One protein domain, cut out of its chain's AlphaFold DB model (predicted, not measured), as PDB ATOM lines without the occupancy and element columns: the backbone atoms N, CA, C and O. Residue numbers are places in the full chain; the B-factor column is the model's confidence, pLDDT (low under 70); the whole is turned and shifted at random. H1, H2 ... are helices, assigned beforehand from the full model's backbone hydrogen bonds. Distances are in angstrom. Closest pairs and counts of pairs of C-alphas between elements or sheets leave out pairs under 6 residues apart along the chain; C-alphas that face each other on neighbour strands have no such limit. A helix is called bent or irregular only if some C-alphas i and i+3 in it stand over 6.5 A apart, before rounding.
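This is residues 10 to 50 of the 106 residues of an uncharacterized protein of Alphaproteobacteria bacterium MarineAlpha3_Bin2 (UniProt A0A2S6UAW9). One helix, H1, makes one side of this small elongated model, and two extended stretches without a named element, residues 10 to 16 and 37 to 45, run lengthwise along its other side, back against the helix's direction. A loop through residues 17 to 21 leads from the first stretch into H1, and a short helical turn, H2, follows the second stretch at the end where H1 begins. The printed part has 41 residues with two named helices, H1 then H2, and no named strand; its class is all helix, though under half of the residues, 19 of 41, are in named elements. The whole is compact, with a radius of gyration of the C-alphas of 9.8 A, and spans 29 by 16 by 12 A.

Start at H1, residues 22 to 36, where 9 of 11 O i to N i+4 pairs are within hydrogen-bond range. Look near its end for an irregular place: C-alphas 32 and 35 are 8.7 A apart. From there a short link of 9 residues leads to H2, residues 46 to 49, which is apart from H1. H2 is too short for an O i to N i+4 pair, but its one O i to N i+3 pair is within range.

Find C-alpha 22 at (-12.397, 43.316, 11.126); from there H1 runs 19.1 A to C-alpha 36 at (-10.267, 44.688, 30.046). H2 ends at C-alpha 49, at (-20.125, 51.282, 8.447).

The two C-alphas farthest apart are those of Lys 35 and Arg 47, at 29.4 A. The printed part has no cut, and the link from H1 to H2 is not long. The mean pLDDT of the printed part is 92.1, and no printed residue is under 70.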
ATOM      1  N   MET A  10     -13.871  47.094  33.319       93.50
ATOM      2  CA  MET A  10     -14.251  46.358  32.119       93.50
ATOM      3  C   MET A  10     -14.767  47.317  31.053       93.50
ATOM      4  O   MET A  10     -15.568  48.206  31.338       93.50
ATOM      5  N   VAL A  11     -14.339  47.098  29.815       93.12
ATOM      6  CA  VAL A  11     -14.744  47.877  28.648       93.12
ATOM      7  C   VAL A  11     -15.703  47.047  27.799       93.12
ATOM      8  O   VAL A  11     -15.423  45.900  27.443       93.12
ATOM      9  N   HIS A  12     -16.847  47.641  27.461       93.25
ATOM     10  CA  HIS A  12     -17.787  47.104  26.487       93.25
ATOM     11  C   HIS A  12     -17.882  48.069  25.305       93.25
ATOM     12  O   HIS A  12     -18.442  49.154  25.426       93.25
ATOM     13  N   LEU A  13     -17.289  47.676  24.178       93.50
ATOM     14  CA  LEU A  13     -17.345  48.445  22.939       93.50
ATOM     15  C   LEU A  13     -18.608  48.081  22.161       93.50
ATOM     16  O   LEU A  13     -18.936  46.901  22.031       93.50
ATOM     17  N   VAL A  14     -19.287  49.101  21.636       91.50
ATOM     18  CA  VAL A  14     -20.542  48.961  20.892       91.50
ATOM     19  C   VAL A  14     -20.390  49.636  19.534       91.50
ATOM     20  O   VAL A  14     -20.065  50.820  19.463       91.50
ATOM     21  N   GLY A  15     -20.650  48.883  18.466       85.38
ATOM     22  CA  GLY A  15     -20.720  49.401  17.103       85.38
ATOM     23  C   GLY A  15     -19.370  49.569  16.401       85.38
ATOM     24  O   GLY A  15     -18.480  48.718  16.491       85.38
ATOM     25  N   ASN A  16     -19.258  50.668  15.651       90.06
ATOM     26  CA  ASN A  16     -18.215  50.878  14.651       90.06
ATOM     27  C   ASN A  16     -16.845  51.200  15.255       90.06
ATOM     28  O   ASN A  16     -16.719  52.026  16.158       90.06
ATOM     29  N   VAL A  17     -15.801  50.662  14.632       92.69
ATOM     30  CA  VAL A  17     -14.409  51.055  14.864       92.69
ATOM     31  C   VAL A  17     -13.849  51.572  13.534       92.69
ATOM     32  O   VAL A  17     -13.997  50.888  12.518       92.69
ATOM     33  N   PRO A  18     -13.237  52.772  13.484       91.19
ATOM     34  CA  PRO A  18     -12.831  53.425  12.237       91.19
ATOM     35  C   PRO A  18     -11.530  52.834  11.669       91.19
ATOM     36  O   PRO A  18     -10.563  53.545  11.424       91.19
ATOM     37  N   LEU A  19     -11.516  51.520  11.456       94.06
ATOM     38  CA  LEU A  19     -10.433  50.778  10.825       94.06
ATOM     39  C   LEU A  19     -10.909  50.167   9.502       94.06
ATOM     40  O   LEU A  19     -12.093  50.221   9.137       94.06
ATOM     41  N   ASP A  20      -9.957  49.634   8.745       93.62
ATOM     42  CA  ASP A  20     -10.202  49.196   7.371       93.62
ATOM     43  C   ASP A  20     -11.017  47.903   7.301       93.62
ATOM     44  O   ASP A  20     -11.902  47.773   6.453       93.62
ATOM     45  N   ASN A  21     -10.761  46.962   8.211       93.50
ATOM     46  CA  ASN A  21     -11.392  45.645   8.237       93.50
ATOM     47  C   ASN A  21     -11.453  45.063   9.663       93.50
ATOM     48  O   ASN A  21     -10.833  45.584  10.590       93.50
ATOM     49  N   ALA A  22     -12.205  43.971   9.832       94.38
ATOM     50  CA  ALA A  22     -12.397  43.316  11.126       94.38
ATOM     51  C   ALA A  22     -11.092  42.768  11.731       94.38
ATOM     52  O   ALA A  22     -10.928  42.807  12.948       94.38
ATOM     53  N   GLU A  23     -10.140  42.307  10.912       96.12
ATOM     54  CA  GLU A  23      -8.843  41.840  11.415       96.12
ATOM     55  C   GLU A  23      -8.080  42.977  12.106       96.12
ATOM     56  O   GLU A  23      -7.617  42.812  13.236       96.12
ATOM     57  N   ALA A  24      -7.998  44.146  11.465       96.62
ATOM     58  CA  ALA A  24      -7.364  45.326  12.039       96.62
ATOM     59  C   ALA A  24      -8.029  45.728  13.366       96.62
ATOM     60  O   ALA A  24      -7.334  46.087  14.317       96.62
ATOM     61  N   VAL A  25      -9.359  45.611  13.456       96.00
ATOM     62  CA  VAL A  25     -10.118  45.850  14.693       96.00
ATOM     63  C   VAL A  25      -9.720  44.864  15.783       96.00
ATOM     64  O   VAL A  25      -9.348  45.289  16.876       96.00
ATOM     65  N   PHE A  26      -9.743  43.564  15.496       96.06
ATOM     66  CA  PHE A  26      -9.411  42.544  16.486       96.06
ATOM     67  C   PHE A  26      -7.979  42.674  17.002       96.06
ATOM     68  O   PHE A  26      -7.781  42.592  18.213       96.06
ATOM     69  N   ARG A  27      -7.004  42.936  16.123       97.19
ATOM     70  CA  ARG A  27      -5.607  43.159  16.527       97.19
ATOM     71  C   ARG A  27      -5.476  44.398  17.406       97.19
ATOM     72  O   ARG A  27      -5.025  44.298  18.540       97.19
ATOM     73  N   THR A  28      -5.971  45.542  16.932       97.00
ATOM     74  CA  THR A  28      -5.841  46.823  17.646       97.00
ATOM     75  C   THR A  28      -6.492  46.777  19.029       97.00
ATOM     76  O   THR A  28      -5.904  47.222  20.017       97.00
ATOM     77  N   LEU A  29      -7.708  46.231  19.120       95.75
ATOM     78  CA  LEU A  29      -8.442  46.139  20.381       95.75
ATOM     79  C   LEU A  29      -7.873  45.066  21.309       95.75
ATOM     80  O   LEU A  29      -7.810  45.291  22.517       95.75
ATOM     81  N   GLY A  30      -7.451  43.924  20.763       95.50
ATOM     82  CA  GLY A  30      -6.793  42.866  21.525       95.50
ATOM     83  C   GLY A  30      -5.522  43.373  22.202       95.50
ATOM     84  O   GLY A  30      -5.374  43.210  23.414       95.50
ATOM     85  N   ASP A  31      -4.674  44.073  21.448       96.31
ATOM     86  CA  ASP A  31      -3.409  44.622  21.943       96.31
ATOM     87  C   ASP A  31      -3.629  45.741  22.972       96.31
ATOM     88  O   ASP A  31      -2.929  45.814  23.982       96.31
ATOM     89  N   SER A  32      -4.633  46.597  22.757       94.81
ATOM     90  CA  SER A  32      -4.861  47.773  23.610       94.81
ATOM     91  C   SER A  32      -5.657  47.466  24.882       94.81
ATOM     92  O   SER A  32      -5.423  48.070  25.928       94.81
ATOM     93  N   LEU A  33      -6.642  46.564  24.801       93.62
ATOM     94  CA  LEU A  33      -7.685  46.397  25.818       93.62
ATOM     95  C   LEU A  33      -7.912  44.939  26.236       93.62
ATOM     96  O   LEU A  33      -8.824  44.688  27.021       93.62
ATOM     97  N   GLY A  34      -7.108  43.979  25.765       90.88
ATOM     98  CA  GLY A  34      -7.374  42.542  25.908       90.88
ATOM     99  C   GLY A  34      -7.774  42.088  27.318       90.88
ATOM    100  O   GLY A  34      -8.800  41.436  27.485       90.88
ATOM    101  N   LYS A  35      -7.039  42.504  28.361       92.31
ATOM    102  CA  LYS A  35      -7.373  42.150  29.758       92.31
ATOM    103  C   LYS A  35      -8.669  42.793  30.268       92.31
ATOM    104  O   LYS A  35      -9.285  42.276  31.192       92.31
ATOM    105  N   HIS A  36      -9.095  43.900  29.666       92.88
ATOM    106  CA  HIS A  36     -10.267  44.688  30.046       92.88
ATOM    107  C   HIS A  36     -11.531  44.329  29.250       92.88
ATOM    108  O   HIS A  36     -12.568  44.951  29.462       92.88
ATOM    109  N   MET A  37     -11.487  43.356  28.335       90.69
ATOM    110  CA  MET A  37     -12.608  43.037  27.446       90.69
ATOM    111  C   MET A  37     -13.017  41.565  27.530       90.69
ATOM    112  O   MET A  37     -12.190  40.664  27.506       90.69
ATOM    113  N   LYS A  38     -14.333  41.316  27.580       91.00
ATOM    114  CA  LYS A  38     -14.915  39.958  27.503       91.00
ATOM    115  C   LYS A  38     -15.331  39.551  26.089       91.00
ATOM    116  O   LYS A  38     -15.494  38.365  25.825       91.00
ATOM    117  N   ARG A  39     -15.579  40.522  25.206       91.81
ATOM    118  CA  ARG A  39     -16.020  40.321  23.818       91.81
ATOM    119  C   ARG A  39     -15.432  41.404  22.926       91.81
ATOM    120  O   ARG A  39     -15.348  42.548  23.364       91.81
ATOM    121  N   LEU A  40     -15.079  41.041  21.697       91.44
ATOM    122  CA  LEU A  40     -14.537  41.943  20.683       91.44
ATOM    123  C   LEU A  40     -15.581  42.160  19.575       91.44
ATOM    124  O   LEU A  40     -16.037  41.167  19.003       91.44
ATOM    125  N   PRO A  41     -15.977  43.410  19.270       92.62
ATOM    126  CA  PRO A  41     -16.768  43.688  18.080       92.62
ATOM    127  C   PRO A  41     -15.878  43.573  16.838       92.62
ATOM    128  O   PRO A  41     -14.683  43.852  16.889       92.62
ATOM    129  N   ASP A  42     -16.472  43.231  15.700       92.81
ATOM    130  CA  ASP A  42     -15.793  43.256  14.395       92.81
ATOM    131  C   ASP A  42     -15.648  44.676  13.810       92.81
ATOM    132  O   ASP A  42     -15.137  44.867  12.701       92.81
ATOM    133  N   GLY A  43     -16.122  45.672  14.565       93.50
ATOM    134  CA  GLY A  43     -16.034  47.096  14.279       93.50
ATOM    135  C   GLY A  43     -16.896  47.568  13.117       93.50
ATOM    136  O   GLY A  43     -16.671  48.684  12.653       93.50
ATOM    137  N   GLU A  44     -17.837  46.745  12.634       92.12
ATOM    138  CA  GLU A  44     -18.786  47.105  11.569       92.12
ATOM    139  C   GLU A  44     -18.100  47.765  10.358       92.12
ATOM    140  O   GLU A  44     -18.540  48.768   9.794       92.12
ATOM    141  N   THR A  45     -16.958  47.207   9.964       91.00
ATOM    142  CA  THR A  45     -16.098  47.771   8.919       91.00
ATOM    143  C   THR A  45     -16.685  47.601   7.508       91.00
ATOM    144  O   THR A  45     -17.685  46.911   7.275       91.00
ATOM    145  N   GLY A  46     -16.085  48.286   6.526       86.44
ATOM    146  CA  GLY A  46     -16.519  48.251   5.126       86.44
ATOM    147  C   GLY A  46     -17.995  48.619   4.914       86.44
ATOM    148  O   GLY A  46     -18.448  49.695   5.307       86.44
ATOM    149  N   ARG A  47     -18.752  47.717   4.273       81.44
ATOM    150  CA  ARG A  47     -20.170  47.918   3.907       81.44
ATOM    151  C   ARG A  47     -21.098  48.112   5.110       81.44
ATOM    152  O   ARG A  47     -22.165  48.695   4.947       81.44
ATOM    153  N   ARG A  48     -20.702  47.653   6.303       83.69
ATOM    154  CA  ARG A  48     -21.508  47.781   7.528       83.69
ATOM    155  C   ARG A  48     -21.288  49.089   8.285       83.69
ATOM    156  O   ARG A  48     -22.069  49.379   9.178       83.69
ATOM    157  N   LYS A  49     -20.371  49.960   7.831       82.19
ATOM    158  CA  LYS A  49     -20.125  51.282   8.447       82.19
ATOM    159  C   LYS A  49     -21.387  52.150   8.527       82.19
ATOM    160  O   LYS A  49     -21.469  53.054   9.352       82.19
ATOM    161  N   ARG A  50     -22.373  51.896   7.659       84.12
ATOM    162  CA  ARG A  50     -23.706  52.511   7.687       84.12
ATOM    163  C   ARG A  50     -24.758  51.426   7.898       84.12
ATOM    164  O   ARG A  50     -25.416  51.031   6.938       84.12
TER     165      ARG A  50